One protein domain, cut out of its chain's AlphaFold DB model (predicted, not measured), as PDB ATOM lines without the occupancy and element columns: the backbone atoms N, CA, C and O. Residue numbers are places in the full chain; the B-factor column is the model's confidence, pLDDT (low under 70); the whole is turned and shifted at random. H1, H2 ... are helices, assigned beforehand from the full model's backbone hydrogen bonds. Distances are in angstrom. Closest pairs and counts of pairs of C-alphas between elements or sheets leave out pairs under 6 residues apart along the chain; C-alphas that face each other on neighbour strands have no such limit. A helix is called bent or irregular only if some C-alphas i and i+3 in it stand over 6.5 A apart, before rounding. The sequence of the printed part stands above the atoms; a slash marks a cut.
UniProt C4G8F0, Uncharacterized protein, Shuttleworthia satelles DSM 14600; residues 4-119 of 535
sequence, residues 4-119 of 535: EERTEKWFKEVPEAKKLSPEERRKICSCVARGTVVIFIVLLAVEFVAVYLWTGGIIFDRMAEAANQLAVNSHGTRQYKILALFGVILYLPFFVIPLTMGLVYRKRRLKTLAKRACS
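This is residues 4 to 119 of the 535 residues of an uncharacterized protein of Shuttleworthia satelles DSM 14600 (UniProt C4G8F0). Two long helices, H3 and the long arm H5b of the bent helix H5, run side by side in opposite ways and cross at a shallow angle, while beyond the crossing H3 swings away from the other arm, H5a, and H4 turns off the end of H3 and folds back with H5a as a hairpin. H3, H4 and H5 thus frame a flat, open triangle on one side of the crossing, and the two small helices H1 and H2 pack at the other end, H1 on residues 25 to 29 of H3 and H2 on residues 114 to 118 of H5b. You will find 116 printed residues with five named helices in the order H1, H2, H3, H4, H5 and no named strand; the class is all helix. The whole is only just extended, close to loose, with a radius of gyration of the C-alphas of 20.2 A, and its flat outline spans 61 by 36 by 17 A.

Begin with the longest helix, H5, residues 79 to 119, assigned as one helix by its hydrogen bonds but bent, since C-alphas 90 and 93 are 7.4 A apart. Its arms H5a, residues 79 to 90, and H5b, residues 93 to 119, stand at a steep tilt of 67 degrees. H5b is itself irregular, with C-alphas 94 and 97 6.8 A apart. Look next at H3, residues 22 to 55: it touches H5b at a shallow tilt of 31 degrees, opposite ways, with 28 pairs of C-alphas within 8 A, the closest being those of Phe 40 and Pro 98 at 4.7 A. H3 and H5a are apart. H4, residues 58 to 72, and H3 touch only at the corner by their link, about perpendicular at 82 degrees, with the closest C-alphas those of Tyr 52 and Ile 59, 7.6 A apart. H4 and H5a form a helical hairpin: they touch at a shallow tilt of 23 degrees, opposite ways, with the C-alphas of Ala 71 and Leu 83 closest at 6.7 A. H4 and H5b are apart. At the other end, H1, residues 4 to 11, touches residues 25 to 29 of H3 alone, only just about perpendicular at 72 degrees; the closest C-alphas are those of Thr 7 and Arg 26, 6.2 A apart. H2, residues 15 to 19, is only just irregular, with C-alphas 16 and 19 6.6 A apart, and touches residues 114 to 118 of H5b alone, with the C-alphas of Ala 17 and Ala 114 closest at 5.5 A. Every O i to N i+4 pair is within hydrogen-bond range in H1, H3, H4 and H5a, against 21 of 23 in H5b and 0 of 1 in H2, where 1 of 2 O i to N i+3 pairs is within range.

Find C-alpha 93 at (14.906, 49.340, 6.924); from there H5b, residues 93 to 119, runs 40.5 A to C-alpha 119 at (9.584, 15.831, 29.028). H5a, residues 79 to 90, measures 16.3 A. H3, residues 22 to 55, measures 49.0 A, and H4, residues 58 to 72, 21.0 A. H1, residues 4 to 11, begins at C-alpha 4 at (-3.370, 23.977, 10.982), and H2 holds residues 15 to 19.

The C-alphas farthest apart are those of His 75 and Ser 119, 63.0 A. The printed part, residues 4 to 119, has no cut. The links from H1 to H2, H2 to H3 and H3 to H4 are tight, that from H4 to H5 is short, and no link is long. The mean pLDDT of the printed part is 80.8; look for values under 70 at residue 13, residues 15 to 18, residues 73 to 79 and residue 119.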
ATOM      1  N   GLU A   4      -3.977  25.294  11.232       70.31
ATOM      2  CA  GLU A   4      -3.370  23.977  10.982       70.31
ATOM      3  C   GLU A   4      -2.103  24.081  10.123       70.31
ATOM      4  O   GLU A   4      -1.038  23.637  10.556       70.31
ATOM      5  N   GLU A   5      -2.177  24.750   8.967       75.44
ATOM      6  CA  GLU A   5      -1.046  24.904   8.036       75.44
ATOM      7  C   GLU A   5       0.156  25.595   8.695       75.44
ATOM      8  O   GLU A   5       1.314  25.218   8.496       75.44
ATOM      9  N   ARG A   6      -0.108  26.613   9.525       72.94
ATOM     10  CA  ARG A   6       0.926  27.323  10.289       72.94
ATOM     11  C   ARG A   6       1.625  26.399  11.281       72.94
ATOM     12  O   ARG A   6       2.845  26.467  11.419       72.94
ATOM     13  N   THR A   7       0.849  25.561  11.964       76.31
ATOM     14  CA  THR A   7       1.355  24.618  12.964       76.31
ATOM     15  C   THR A   7       2.254  23.585  12.291       76.31
ATOM     16  O   THR A   7       3.396  23.392  12.705       76.31
ATOM     17  N   GLU A   8       1.810  23.001  11.181       78.50
ATOM     18  CA  GLU A   8       2.613  22.052  10.408       78.50
ATOM     19  C   GLU A   8       3.916  22.682   9.887       78.50
ATOM     20  O   GLU A   8       5.005  22.126  10.059       78.50
ATOM     21  N   LYS A   9       3.833  23.899   9.335       81.50
ATOM     22  CA  LYS A   9       4.994  24.634   8.813       81.50
ATOM     23  C   LYS A   9       6.021  24.967   9.897       81.50
ATOM     24  O   LYS A   9       7.220  24.867   9.644       81.50
ATOM     25  N   TRP A  10       5.579  25.389  11.082       80.62
ATOM     26  CA  TRP A  10       6.479  25.819  12.158       80.62
ATOM     27  C   TRP A  10       7.204  24.641  12.809       80.62
ATOM     28  O   TRP A  10       8.387  24.758  13.126       80.62
ATOM     29  N   PHE A  11       6.541  23.491  12.946       81.00
ATOM     30  CA  PHE A  11       7.127  22.295  13.554       81.00
ATOM     31  C   PHE A  11       7.929  21.411  12.582       81.00
ATOM     32  O   PHE A  11       8.544  20.440  13.019       81.00
ATOM     33  N   LYS A  12       8.002  21.762  11.290       78.62
ATOM     34  CA  LYS A  12       8.749  21.011  10.262       78.62
ATOM     35  C   LYS A  12      10.228  20.775  10.616       78.62
ATOM     36  O   LYS A  12      10.779  19.737  10.263       78.62
ATOM     37  N   GLU A  13      10.853  21.711  11.333       69.56
ATOM     38  CA  GLU A  13      12.261  21.641  11.769       69.56
ATOM     39  C   GLU A  13      12.440  21.226  13.247       69.56
ATOM     40  O   GLU A  13      13.547  21.313  13.777       69.56
ATOM     41  N   VAL A  14      11.373  20.790  13.931       75.44
ATOM     42  CA  VAL A  14      11.401  20.375  15.348       75.44
ATOM     43  C   VAL A  14      10.963  18.907  15.459       75.44
ATOM     44  O   VAL A  14       9.795  18.624  15.740       75.44
ATOM     45  N   PRO A  15      11.866  17.943  15.193       67.69
ATOM     46  CA  PRO A  15      11.528  16.519  15.134       67.69
ATOM     47  C   PRO A  15      10.979  15.961  16.456       67.69
ATOM     48  O   PRO A  15      10.179  15.025  16.433       67.69
ATOM     49  N   GLU A  16      11.338  16.559  17.594       67.81
ATOM     50  CA  GLU A  16      10.873  16.174  18.931       67.81
ATOM     51  C   GLU A  16       9.371  16.439  19.137       67.81
ATOM     52  O   GLU A  16       8.730  15.760  19.935       67.81
ATOM     53  N   ALA A  17       8.784  17.373  18.382       63.88
ATOM     54  CA  ALA A  17       7.375  17.744  18.499       63.88
ATOM     55  C   ALA A  17       6.411  16.712  17.891       63.88
ATOM     56  O   ALA A  17       5.203  16.827  18.093       63.88
ATOM     57  N   LYS A  18       6.913  15.685  17.181       68.06
ATOM     58  CA  LYS A  18       6.086  14.608  16.600       68.06
ATOM     59  C   LYS A  18       5.292  13.814  17.647       68.06
ATOM     60  O   LYS A  18       4.273  13.233  17.285       68.06
ATOM     61  N   LYS A  19       5.730  13.824  18.912       74.00
ATOM     62  CA  LYS A  19       5.057  13.172  20.047       74.00
ATOM     63  C   LYS A  19       3.875  13.976  20.622       74.00
ATOM     64  O   LYS A  19       3.062  13.404  21.330       74.00
ATOM     65  N   LEU A  20       3.775  15.275  20.320       75.50
ATOM     66  CA  LEU A  20       2.747  16.168  20.875       75.50
ATOM     67  C   LEU A  20       1.430  16.063  20.104       75.50
ATOM     68  O   LEU A  20       1.456  15.917  18.875       75.50
ATOM     69  N   SER A  21       0.305  16.216  20.800       80.50
ATOM     70  CA  SER A  21      -1.021  16.281  20.184       80.50
ATOM     71  C   SER A  21      -1.174  17.526  19.286       80.50
ATOM     72  O   SER A  21      -0.466  18.528  19.458       80.50
ATOM     73  N   PRO A  22      -2.106  17.515  18.311       76.81
ATOM     74  CA  PRO A  22      -2.387  18.688  17.479       76.81
ATOM     75  C   PRO A  22      -2.790  19.932  18.288       76.81
ATOM     76  O   PRO A  22      -2.502  21.058  17.883       76.81
ATOM     77  N   GLU A  23      -3.435  19.747  19.437       72.50
ATOM     78  CA  GLU A  23      -3.893  20.828  20.310       72.50
ATOM     79  C   GLU A  23      -2.744  21.488  21.081       72.50
ATOM     80  O   GLU A  23      -2.603  22.712  21.048       72.50
ATOM     81  N   GLU A  24      -1.831  20.696  21.646       74.56
ATOM     82  CA  GLU A  24      -0.626  21.204  22.316       74.56
ATOM     83  C   GLU A  24       0.286  21.963  21.349       74.56
ATOM     84  O   GLU A  24       0.801  23.036  21.672       74.56
ATOM     85  N   ARG A  25       0.443  21.456  20.118       78.19
ATOM     86  CA  ARG A  25       1.201  22.158  19.073       78.19
ATOM     87  C   ARG A  25       0.562  23.503  18.733       78.19
ATOM     88  O   ARG A  25       1.283  24.492  18.602       78.19
ATOM     89  N   ARG A  26      -0.773  23.575  18.646       77.44
ATOM     90  CA  ARG A  26      -1.494  24.842  18.426       77.44
ATOM     91  C   ARG A  26      -1.287  25.821  19.585       77.44
ATOM     92  O   ARG A  26      -0.998  26.989  19.319       77.44
ATOM     93  N   LYS A  27      -1.346  25.356  20.840       76.00
ATOM     94  CA  LYS A  27      -1.099  26.187  22.034       76.00
ATOM     95  C   LYS A  27       0.330  26.744  22.049       76.00
ATOM     96  O   LYS A  27       0.521  27.950  22.213       76.00
ATOM     97  N   ILE A  28       1.330  25.905  21.762       76.06
ATOM     98  CA  ILE A  28       2.738  26.321  21.651       76.06
ATOM     99  C   ILE A  28       2.925  27.323  20.500       76.06
ATOM    100  O   ILE A  28       3.569  28.353  20.689       76.06
ATOM    101  N   CYS A  29       2.342  27.073  19.323       77.94
ATOM    102  CA  CYS A  29       2.386  28.013  18.200       77.94
ATOM    103  C   CYS A  29       1.771  29.372  18.552       77.94
ATOM    104  O   CYS A  29       2.352  30.394  18.199       77.94
ATOM    105  N   SER A  30       0.633  29.393  19.253       75.81
ATOM    106  CA  SER A  30      -0.010  30.633  19.701       75.81
ATOM    107  C   SER A  30       0.873  31.410  20.686       75.81
ATOM    108  O   SER A  30       1.131  32.595  20.489       75.81
ATOM    109  N   CYS A  31       1.433  30.728  21.689       75.81
ATOM    110  CA  CYS A  31       2.363  31.315  22.660       75.81
ATOM    111  C   CYS A  31       3.611  31.917  21.986       75.81
ATOM    112  O   CYS A  31       3.983  33.064  22.239       75.81
ATOM    113  N   VAL A  32       4.239  31.173  21.070       78.75
ATOM    114  CA  VAL A  32       5.431  31.647  20.353       78.75
ATOM    115  C   VAL A  32       5.089  32.790  19.393       78.75
ATOM    116  O   VAL A  32       5.887  33.719  19.261       78.75
ATOM    117  N   ALA A  33       3.920  32.757  18.744       79.19
ATOM    118  CA  ALA A  33       3.455  33.841  17.882       79.19
ATOM    119  C   ALA A  33       3.299  35.149  18.665       79.19
ATOM    120  O   ALA A  33       3.887  36.147  18.255       79.19
ATOM    121  N   ARG A  34       2.617  35.120  19.821       78.00
ATOM    122  CA  ARG A  34       2.438  36.291  20.698       78.00
ATOM    123  C   ARG A  34       3.778  36.899  21.111       78.00
ATOM    124  O   ARG A  34       4.033  38.064  20.836       78.00
ATOM    125  N   GLY A  35       4.697  36.087  21.638       76.06
ATOM    126  CA  GLY A  35       6.026  36.585  22.015       76.06
ATOM    127  C   GLY A  35       6.854  37.115  20.834       76.06
ATOM    128  O   GLY A  35       7.672  38.008  21.013       76.06
ATOM    129  N   THR A  36       6.637  36.595  19.620       85.25
ATOM    130  CA  THR A  36       7.301  37.108  18.410       85.25
ATOM    131  C   THR A  36       6.758  38.486  18.023       85.25
ATOM    132  O   THR A  36       7.544  39.335  17.619       85.25
ATOM    133  N   VAL A  37       5.447  38.720  18.172       87.44
ATOM    134  CA  VAL A  37       4.815  40.031  17.936       87.44
ATOM    135  C   VAL A  37       5.292  41.054  18.967       87.44
ATOM    136  O   VAL A  37       5.705  42.138  18.580       87.44
ATOM    137  N   VAL A  38       5.340  40.691  20.253       85.12
ATOM    138  CA  VAL A  38       5.833  41.589  21.315       85.12
ATOM    139  C   VAL A  38       7.277  42.015  21.050       85.12
ATOM    140  O   VAL A  38       7.584  43.202  21.054       85.12
ATOM    141  N   ILE A  39       8.165  41.064  20.743       83.75
ATOM    142  CA  ILE A  39       9.567  41.374  20.413       83.75
ATOM    143  C   ILE A  39       9.664  42.265  19.181       83.75
ATOM    144  O   ILE A  39      10.508  43.154  19.139       83.75
ATOM    145  N   PHE A  40       8.813  42.027  18.187       93.06
ATOM    146  CA  PHE A  40       8.779  42.842  16.987       93.06
ATOM    147  C   PHE A  40       8.401  44.299  17.308       93.06
ATOM    148  O   PHE A  40       9.125  45.202  16.902       93.06
ATOM    149  N   ILE A  41       7.331  44.525  18.079       92.56
ATOM    150  CA  ILE A  41       6.868  45.871  18.460       92.56
ATOM    151  C   ILE A  41       7.915  46.586  19.320       92.56
ATOM    152  O   ILE A  41       8.271  47.725  19.030       92.56
ATOM    153  N   VAL A  42       8.457  45.907  20.335       92.00
ATOM    154  CA  VAL A  42       9.456  46.491  21.241       92.00
ATOM    155  C   VAL A  42      10.725  46.881  20.487       92.00
ATOM    156  O   VAL A  42      11.225  47.985  20.674       92.00
ATOM    157  N   LEU A  43      11.248  46.011  19.619       91.19
ATOM    158  CA  LEU A  43      12.452  46.331  18.845       91.19
ATOM    159  C   LEU A  43      12.208  47.473  17.858       91.19
ATOM    160  O   LEU A  43      13.060  48.347  17.739       91.19
ATOM    161  N   LEU A  44      11.036  47.506  17.222       94.81
ATOM    162  CA  LEU A  44      10.664  48.593  16.323       94.81
ATOM    163  C   LEU A  44      10.599  49.941  17.066       94.81
ATOM    164  O   LEU A  44      11.167  50.927  16.604       94.81
ATOM    165  N   ALA A  45       9.974  49.979  18.247       92.12
ATOM    166  CA  ALA A  45       9.922  51.177  19.085       92.12
ATOM    167  C   ALA A  45      11.321  51.617  19.548       92.12
ATOM    168  O   ALA A  45      11.666  52.796  19.464       92.12
ATOM    169  N   VAL A  46      12.158  50.668  19.980       94.50
ATOM    170  CA  VAL A  46      13.546  50.932  20.386       94.50
ATOM    171  C   VAL A  46      14.361  51.500  19.225       94.50
ATOM    172  O   VAL A  46      15.129  52.437  19.431       94.50
ATOM    173  N   GLU A  47      14.191  50.984  18.009       93.81
ATOM    174  CA  GLU A  47      14.858  51.514  16.819       93.81
ATOM    175  C   GLU A  47      14.432  52.946  16.507       93.81
ATOM    176  O   GLU A  47      15.294  53.792  16.259       93.81
ATOM    177  N   PHE A  48      13.134  53.249  16.580       91.75
ATOM    178  CA  PHE A  48      12.645  54.611  16.376       91.75
ATOM    179  C   PHE A  48      13.197  55.584  17.420       91.75
ATOM    180  O   PHE A  48      13.719  56.640  17.055       91.75
ATOM    181  N   VAL A  49      13.170  55.210  18.702       92.62
ATOM    182  CA  VAL A  49      13.725  56.027  19.791       92.62
ATOM    183  C   VAL A  49      15.235  56.206  19.626       92.62
ATOM    184  O   VAL A  49      15.740  57.318  19.764       92.62
ATOM    185  N   ALA A  50      15.975  55.152  19.275       92.50
ATOM    186  CA  ALA A  50      17.419  55.234  19.073       92.50
ATOM    187  C   ALA A  50      17.787  56.168  17.910       92.50
ATOM    188  O   ALA A  50      18.697  56.988  18.043       92.50
ATOM    189  N   VAL A  51      17.063  56.090  16.787       92.31
ATOM    190  CA  VAL A  51      17.258  56.998  15.647       92.31
ATOM    191  C   VAL A  51      16.880  58.432  16.013       92.31
ATOM    192  O   VAL A  51      17.600  59.362  15.639       92.31
ATOM    193  N   TYR A  52      15.806  58.625  16.779       91.31
ATOM    194  CA  TYR A  52      15.393  59.944  17.254       91.31
ATOM    195  C   TYR A  52      16.469  60.573  18.141       91.31
ATOM    196  O   TYR A  52      16.898  61.693  17.875       91.31
ATOM    197  N   LEU A  53      16.979  59.829  19.126       92.56
ATOM    198  CA  LEU A  53      18.031  60.292  20.033       92.56
ATOM    199  C   LEU A  53      19.366  60.540  19.316       92.56
ATOM    200  O   LEU A  53      20.059  61.498  19.645       92.56
ATOM    201  N   TRP A  54      19.728  59.717  18.326       91.69
ATOM    202  CA  TRP A  54      20.954  59.914  17.541       91.69
ATOM    203  C   TRP A  54      20.873  61.175  16.680       91.69
ATOM    204  O   TRP A  54      21.851  61.910  16.546       91.69
ATOM    205  N   THR A  55      19.725  61.402  16.042       88.50
ATOM    206  CA  THR A  55      19.590  62.419  14.987       88.50
ATOM    207  C   THR A  55      18.891  63.691  15.437       88.50
ATOM    208  O   THR A  55      18.828  64.638  14.658       88.50
ATOM    209  N   GLY A  56      18.368  63.730  16.664       89.25
ATOM    210  CA  GLY A  56      17.559  64.837  17.167       89.25
ATOM    211  C   GLY A  56      16.272  65.043  16.367       89.25
ATOM    212  O   GLY A  56      15.862  66.179  16.173       89.25
ATOM    213  N   GLY A  57      15.688  63.972  15.822       87.31
ATOM    214  CA  GLY A  57      14.479  64.045  14.989       87.31
ATOM    215  C   GLY A  57      14.710  64.354  13.503       87.31
ATOM    216  O   GLY A  57      13.839  64.057  12.693       87.31
ATOM    217  N   ILE A  58      15.905  64.816  13.104       90.44
ATOM    218  CA  ILE A  58      16.198  65.301  11.735       90.44
ATOM    219  C   ILE A  58      15.862  64.274  10.644       90.44
ATOM    220  O   ILE A  58      15.453  64.636   9.539       90.44
ATOM    221  N   ILE A  59      16.067  62.980  10.913       87.19
ATOM    222  CA  ILE A  59      15.723  61.930   9.945       87.19
ATOM    223  C   ILE A  59      14.204  61.843   9.749       87.19
ATOM    224  O   ILE A  59      13.765  61.716   8.609       87.19
ATOM    225  N   PHE A  60      13.409  61.964  10.812       89.19
ATOM    226  CA  PHE A  60      11.945  61.951  10.730       89.19
ATOM    227  C   PHE A  60      11.408  63.180  10.006       89.19
ATOM    228  O   PHE A  60      10.569  63.024   9.123       89.19
ATOM    229  N   ASP A  61      11.974  64.358  10.266       88.44
ATOM    230  CA  ASP A  61      11.596  65.588   9.562       88.44
ATOM    231  C   ASP A  61      11.862  65.474   8.055       88.44
ATOM    232  O   ASP A  61      11.009  65.796   7.232       88.44
ATOM    233  N   ARG A  62      13.023  64.931   7.664       86.75
ATOM    234  CA  ARG A  62      13.353  64.697   6.247       86.75
ATOM    235  C   ARG A  62      12.443  63.662   5.592       86.75
ATOM    236  O   ARG A  62      12.141  63.787   4.407       86.75
ATOM    237  N   MET A  63      12.045  62.632   6.333       86.62
ATOM    238  CA  MET A  63      11.105  61.618   5.853       86.62
ATOM    239  C   MET A  63       9.706  62.210   5.642       86.62
ATOM    240  O   MET A  63       9.097  61.954   4.603       86.62
ATOM    241  N   ALA A  64       9.232  63.034   6.580       85.81
ATOM    242  CA  ALA A  64       7.957  63.740   6.480       85.81
ATOM    243  C   ALA A  64       7.950  64.737   5.311       85.81
ATOM    244  O   ALA A  64       7.030  64.727   4.497       85.81
ATOM    245  N   GLU A  65       9.016  65.524   5.159       86.25
ATOM    246  CA  GLU A  65       9.162  66.478   4.057       86.25
ATOM    247  C   GLU A  65       9.180  65.775   2.689       86.25
ATOM    248  O   GLU A  65       8.502  66.200   1.754       86.25
ATOM    249  N   ALA A  66       9.884  64.645   2.569       83.81
ATOM    250  CA  ALA A  66       9.882  63.851   1.342       83.81
ATOM    251  C   ALA A  66       8.483  63.303   1.006       83.81
ATOM    252  O   ALA A  66       8.077  63.327  -0.159       83.81
ATOM    253  N   ALA A  67       7.731  62.841   2.010       82.00
ATOM    254  CA  ALA A  67       6.353  62.389   1.832       82.00
ATOM    255  C   ALA A  67       5.425  63.541   1.402       82.00
ATOM    256  O   ALA A  67       4.640  63.373   0.466       82.00
ATOM    257  N   ASN A  68       5.573  64.722   2.008       81.75
ATOM    258  CA  ASN A  68       4.804  65.919   1.672       81.75
ATOM    259  C   ASN A  68       5.082  66.400   0.242       81.75
ATOM    260  O   ASN A  68       4.149  66.655  -0.517       81.75
ATOM    261  N   GLN A  69       6.347  66.444  -0.183       81.75
ATOM    262  CA  GLN A  69       6.705  66.826  -1.555       81.75
ATOM    263  C   GLN A  69       6.150  65.852  -2.602       81.75
ATOM    264  O   GLN A  69       5.766  66.263  -3.697       81.75
ATOM    265  N   LEU A  70       6.072  64.561  -2.282       75.06
ATOM    266  CA  LEU A  70       5.424  63.568  -3.142       75.06
ATOM    267  C   LEU A  70       3.902  63.731  -3.176       75.06
ATOM    268  O   LEU A  70       3.306  63.581  -4.246       75.06
ATOM    269  N   ALA A  71       3.283  64.075  -2.046       74.94
ATOM    270  CA  ALA A  71       1.852  64.341  -1.966       74.94
ATOM    271  C   ALA A  71       1.446  65.578  -2.786       74.94
ATOM    272  O   ALA A  71       0.447  65.515  -3.496       74.94
ATOM    273  N   VAL A  72       2.241  66.655  -2.757       74.50
ATOM    274  CA  VAL A  72       1.982  67.896  -3.516       74.50
ATOM    275  C   VAL A  72       2.167  67.702  -5.027       74.50
ATOM    276  O   VAL A  72       1.423  68.265  -5.820       74.50
ATOM    277  N   ASN A  73       3.126  66.869  -5.445       65.25
ATOM    278  CA  ASN A  73       3.462  66.678  -6.861       65.25
ATOM    279  C   ASN A  73       2.604  65.625  -7.592       65.25
ATOM    280  O   ASN A  73       2.873  65.322  -8.758       65.25
ATOM    281  N   SER A  74       1.600  65.026  -6.942       57.56
ATOM    282  CA  SER A  74       0.766  63.979  -7.546       57.56
ATOM    283  C   SER A  74      -0.732  64.278  -7.409       57.56
ATOM    284  O   SER A  74      -1.291  64.211  -6.323       57.56
ATOM    285  N   HIS A  75      -1.404  64.577  -8.528       58.75
ATOM    286  CA  HIS A  75      -2.850  64.841  -8.564       58.75
ATOM    287  C   HIS A  75      -3.657  63.584  -8.969       58.75
ATOM    288  O   HIS A  75      -3.332  62.927  -9.964       58.75
ATOM    289  N   GLY A  76      -4.723  63.260  -8.218       63.22
ATOM    290  CA  GLY A  76      -5.744  62.243  -8.547       63.22
ATOM    291  C   GLY A  76      -5.737  60.971  -7.675       63.22
ATOM    292  O   GLY A  76      -4.839  60.749  -6.874       63.22
ATOM    293  N   THR A  77      -6.703  60.058  -7.865       55.16
ATOM    294  CA  THR A  77      -6.910  58.815  -7.063       55.16
ATOM    295  C   THR A  77      -5.729  57.821  -7.044       55.16
ATOM    296  O   THR A  77      -5.727  56.848  -6.285       55.16
ATOM    297  N   ARG A  78      -4.684  58.055  -7.852       58.22
ATOM    298  CA  ARG A  78      -3.391  57.344  -7.799       58.22
ATOM    299  C   ARG A  78      -2.452  57.845  -6.691       58.22
ATOM    300  O   ARG A  78      -1.529  57.113  -6.342       58.22
ATOM    301  N   GLN A  79      -2.703  59.027  -6.128       68.12
ATOM    302  CA  GLN A  79      -1.897  59.698  -5.102       68.12
ATOM    303  C   GLN A  79      -1.733  58.835  -3.847       68.12
ATOM    304  O   GLN A  79      -0.612  58.483  -3.487       68.12
ATOM    305  N   TYR A  80      -2.836  58.370  -3.251       70.38
ATOM    306  CA  TYR A  80      -2.795  57.540  -2.039       70.38
ATOM    307  C   TYR A  80      -2.043  56.217  -2.235       70.38
ATOM    308  O   TYR A  80      -1.346  55.756  -1.334       70.38
ATOM    309  N   LYS A  81      -2.118  55.618  -3.432       75.69
ATOM    310  CA  LYS A  81      -1.403  54.367  -3.746       75.69
ATOM    311  C   LYS A  81       0.104  54.586  -3.891       75.69
ATOM    312  O   LYS A  81       0.880  53.746  -3.444       75.69
ATOM    313  N   ILE A  82       0.517  55.696  -4.506       75.56
ATOM    314  CA  ILE A  82       1.934  56.059  -4.665       75.56
ATOM    315  C   ILE A  82       2.532  56.459  -3.312       75.56
ATOM    316  O   ILE A  82       3.619  55.992  -2.971       75.56
ATOM    317  N   LEU A  83       1.801  57.244  -2.517       78.75
ATOM    318  CA  LEU A  83       2.227  57.671  -1.186       78.75
ATOM    319  C   LEU A  83       2.368  56.479  -0.227       78.75
ATOM    320  O   LEU A  83       3.380  56.362   0.461       78.75
ATOM    321  N   ALA A  84       1.417  55.539  -0.250       77.31
ATOM    322  CA  ALA A  84       1.507  54.306   0.530       77.31
ATOM    323  C   ALA A  84       2.721  53.450   0.125       77.31
ATOM    324  O   ALA A  84       3.447  52.962   0.990       77.31
ATOM    325  N   LEU A  85       2.989  53.293  -1.180       82.31
ATOM    326  CA  LEU A  85       4.151  52.537  -1.664       82.31
ATOM    327  C   LEU A  85       5.473  53.197  -1.238       82.31
ATOM    328  O   LEU A  85       6.410  52.508  -0.834       82.31
ATOM    329  N   PHE A  86       5.539  54.528  -1.309       83.44
ATOM    330  CA  PHE A  86       6.706  55.294  -0.888       83.44
ATOM    331  C   PHE A  86       6.956  55.167   0.616       83.44
ATOM    332  O   PHE A  86       8.080  54.870   1.018       83.44
ATOM    333  N   GLY A  87       5.909  55.292   1.440       81.25
ATOM    334  CA  GLY A  87       5.996  55.075   2.884       81.25
ATOM    335  C   GLY A  87       6.529  53.682   3.227       81.25
ATOM    336  O   GLY A  87       7.453  53.552   4.026       81.25
ATOM    337  N   VAL A  88       6.041  52.634   2.556       83.06
ATOM    338  CA  VAL A  88       6.540  51.262   2.763       83.06
ATOM    339  C   VAL A  88       8.039  51.149   2.470       83.06
ATOM    340  O   VAL A  88       8.758  50.529   3.248       83.06
ATOM    341  N   ILE A  89       8.527  51.752   1.381       86.62
ATOM    342  CA  ILE A  89       9.956  51.728   1.025       86.62
ATOM    343  C   ILE A  89      10.790  52.488   2.062       86.62
ATOM    344  O   ILE A  89      11.858  52.015   2.453       86.62
ATOM    345  N   LEU A  90      10.292  53.638   2.513       86.75
ATOM    346  CA  LEU A  90      10.980  54.519   3.451       86.75
ATOM    347  C   LEU A  90      11.173  53.863   4.823       86.75
ATOM    348  O   LEU A  90      12.257  53.943   5.397       86.75
ATOM    349  N   TYR A  91      10.146  53.164   5.312       87.94
ATOM    350  CA  TYR A  91      10.185  52.512   6.619       87.94
ATOM    351  C   TYR A  91      10.742  51.082   6.587       87.94
ATOM    352  O   TYR A  91      11.095  50.560   7.640       87.94
ATOM    353  N   LEU A  92      10.899  50.455   5.411       90.50
ATOM    354  CA  LEU A  92      11.399  49.079   5.255       90.50
ATOM    355  C   LEU A  92      12.676  48.751   6.066       90.50
ATOM    356  O   LEU A  92      12.736  47.657   6.635       90.50
ATOM    357  N   PRO A  93      13.690  49.638   6.165       91.44
ATOM    358  CA  PRO A  93      14.906  49.340   6.924       91.44
ATOM    359  C   PRO A  93      14.649  49.038   8.408       91.44
ATOM    360  O   PRO A  93      15.296  48.146   8.955       91.44
ATOM    361  N   PHE A  94      13.658  49.695   9.023       92.00
ATOM    362  CA  PHE A  94      13.264  49.495  10.426       92.00
ATOM    363  C   PHE A  94      12.608  48.130  10.685       92.00
ATOM    364  O   PHE A  94      12.432  47.711  11.822       92.00
ATOM    365  N   PHE A  95      12.241  47.389   9.637       92.38
ATOM    366  CA  PHE A  95      11.676  46.046   9.784       92.38
ATOM    367  C   PHE A  95      12.752  44.954   9.804       92.38
ATOM    368  O   PHE A  95      12.467  43.822  10.193       92.38
ATOM    369  N   VAL A  96      13.994  45.247   9.406       93.06
ATOM    370  CA  VAL A  96      15.037  44.219   9.234       93.06
ATOM    371  C   VAL A  96      15.427  43.581  10.569       93.06
ATOM    372  O   VAL A  96      15.432  42.352  10.699       93.06
ATOM    373  N   ILE A  97      15.738  44.390  11.578       90.81
ATOM    374  CA  ILE A  97      16.165  43.902  12.892       90.81
ATOM    375  C   ILE A  97      14.999  43.227  13.643       90.81
ATOM    376  O   ILE A  97      15.186  42.087  14.088       90.81
ATOM    377  N   PRO A  98      13.775  43.790  13.705       92.44
ATOM    378  CA  PRO A  98      12.663  43.156  14.406       92.44
ATOM    379  C   PRO A  98      12.242  41.833  13.753       92.44
ATOM    380  O   PRO A  98      11.991  40.847  14.450       92.44
ATOM    381  N   LEU A  99      12.238  41.753  12.412       90.50
ATOM    382  CA  LEU A  99      11.936  40.507  11.701       90.50
ATOM    383  C   LEU A  99      13.016  39.446  11.932       90.50
ATOM    384  O   LEU A  99      12.685  38.298  12.234       90.50
ATOM    385  N   THR A 100      14.301  39.790  11.817       88.69
ATOM    386  CA  THR A 100      15.395  38.820  12.014       88.69
ATOM    387  C   THR A 100      15.439  38.301  13.453       88.69
ATOM    388  O   THR A 100      15.511  37.086  13.667       88.69
ATOM    389  N   MET A 101      15.297  39.183  14.444       84.38
ATOM    390  CA  MET A 101      15.241  38.807  15.857       84.38
ATOM    391  C   MET A 101      13.986  38.002  16.194       84.38
ATOM    392  O   MET A 101      14.082  36.987  16.892       84.38
ATOM    393  N   GLY A 102      12.831  38.364  15.629       84.06
ATOM    394  CA  GLY A 102      11.597  37.593  15.746       84.06
ATOM    395  C   GLY A 102      11.736  36.169  15.195       84.06
ATOM    396  O   GLY A 102      11.311  35.206  15.838       84.06
ATOM    397  N   LEU A 103      12.406  35.988  14.049       84.31
ATOM    398  CA  LEU A 103      12.693  34.664  13.478       84.31
ATOM    399  C   LEU A 103      13.599  33.818  14.391       84.31
ATOM    400  O   LEU A 103      13.331  32.625  14.591       84.31
ATOM    401  N   VAL A 104      14.651  34.420  14.957       84.44
ATOM    402  CA  VAL A 104      15.579  33.750  15.887       84.44
ATOM    403  C   VAL A 104      14.868  33.360  17.183       84.44
ATOM    404  O   VAL A 104      14.976  32.207  17.619       84.44
ATOM    405  N   TYR A 105      14.108  34.285  17.775       82.25
ATOM    406  CA  TYR A 105      13.299  34.045  18.969       82.25
ATOM    407  C   TYR A 105      12.317  32.899  18.746       82.25
ATOM    408  O   TYR A 105      12.316  31.925  19.507       82.25
ATOM    409  N   ARG A 106      11.550  32.963  17.649       85.38
ATOM    410  CA  ARG A 106      10.583  31.935  17.261       85.38
ATOM    411  C   ARG A 106      11.233  30.558  17.208       85.38
ATOM    412  O   ARG A 106      10.743  29.630  17.846       85.38
ATOM    413  N   LYS A 107      12.363  30.418  16.502       82.00
ATOM    414  CA  LYS A 107      13.065  29.130  16.350       82.00
ATOM    415  C   LYS A 107      13.562  28.579  17.693       82.00
ATOM    416  O   LYS A 107      13.391  27.392  17.972       82.00
ATOM    417  N   ARG A 108      14.142  29.430  18.549       79.56
ATOM    418  CA  ARG A 108      14.661  29.022  19.869       79.56
ATOM    419  C   ARG A 108      13.548  28.632  20.841       79.56
ATOM    420  O   ARG A 108      13.657  27.609  21.523       79.56
ATOM    421  N   ARG A 109      12.469  29.416  20.909       81.19
ATOM    422  CA  ARG A 109      11.361  29.174  21.846       81.19
ATOM    423  C   ARG A 109      10.510  27.985  21.444       81.19
ATOM    424  O   ARG A 109      10.188  27.187  22.317       81.19
ATOM    425  N   LEU A 110      10.245  27.803  20.151       82.12
ATOM    426  CA  LEU A 110       9.525  26.633  19.648       82.12
ATOM    427  C   LEU A 110      10.240  25.331  20.042       82.12
ATOM    428  O   LEU A 110       9.614  24.430  20.593       82.12
ATOM    429  N   LYS A 111      11.567  25.265  19.857       79.31
ATOM    430  CA  LYS A 111      12.380  24.105  20.259       79.31
ATOM    431  C   LYS A 111      12.377  23.882  21.777       79.31
ATOM    432  O   LYS A 111      12.280  22.748  22.236       79.31
ATOM    433  N   THR A 112      12.463  24.959  22.559       75.81
ATOM    434  CA  THR A 112      12.486  24.892  24.032       75.81
ATOM    435  C   THR A 112      11.154  24.398  24.598       75.81
ATOM    436  O   THR A 112      11.143  23.501  25.438       75.81
ATOM    437  N   LEU A 113      10.037  24.955  24.126       75.25
ATOM    438  CA  LEU A 113       8.696  24.590  24.587       75.25
ATOM    439  C   LEU A 113       8.294  23.188  24.124       75.25
ATOM    440  O   LEU A 113       7.747  22.435  24.922       75.25
ATOM    441  N   ALA A 114       8.646  22.798  22.894       78.00
ATOM    442  CA  ALA A 114       8.436  21.431  22.424       78.00
ATOM    443  C   ALA A 114       9.201  20.408  23.279       78.00
ATOM    444  O   ALA A 114       8.632  19.398  23.680       78.00
ATOM    445  N   LYS A 115      10.469  20.689  23.619       77.31
ATOM    446  CA  LYS A 115      11.277  19.809  24.478       77.31
ATOM    447  C   LYS A 115      10.688  19.678  25.887       77.31
ATOM    448  O   LYS A 115      10.648  18.573  26.413       77.31
ATOM    449  N   ARG A 116      10.211  20.785  26.471       75.06
ATOM    450  CA  ARG A 116       9.567  20.795  27.797       75.06
ATOM    451  C   ARG A 116       8.248  20.020  27.810       75.06
ATOM    452  O   ARG A 116       8.032  19.219  28.710       75.06
ATOM    453  N   ALA A 117       7.399  20.218  26.803       71.69
ATOM    454  CA  ALA A 117       6.132  19.500  26.690       71.69
ATOM    455  C   ALA A 117       6.355  17.982  26.535       71.69
ATOM    456  O   ALA A 117       5.689  17.190  27.193       71.69
ATOM    457  N   CYS A 118       7.368  17.570  25.763       70.81
ATOM    458  CA  CYS A 118       7.731  16.156  25.641       70.81
ATOM    459  C   CYS A 118       8.313  15.557  26.933       70.81
ATOM    460  O   CYS A 118       8.071  14.385  27.193       70.81
ATOM    461  N   SER A 119       9.046  16.327  27.749       63.53
ATOM    462  CA  SER A 119       9.584  15.831  29.028       63.53
ATOM    463  C   SER A 119       8.532  15.704  30.134       63.53
ATOM    464  O   SER A 119       8.668  14.847  30.996       63.53
TER     465      SER A 119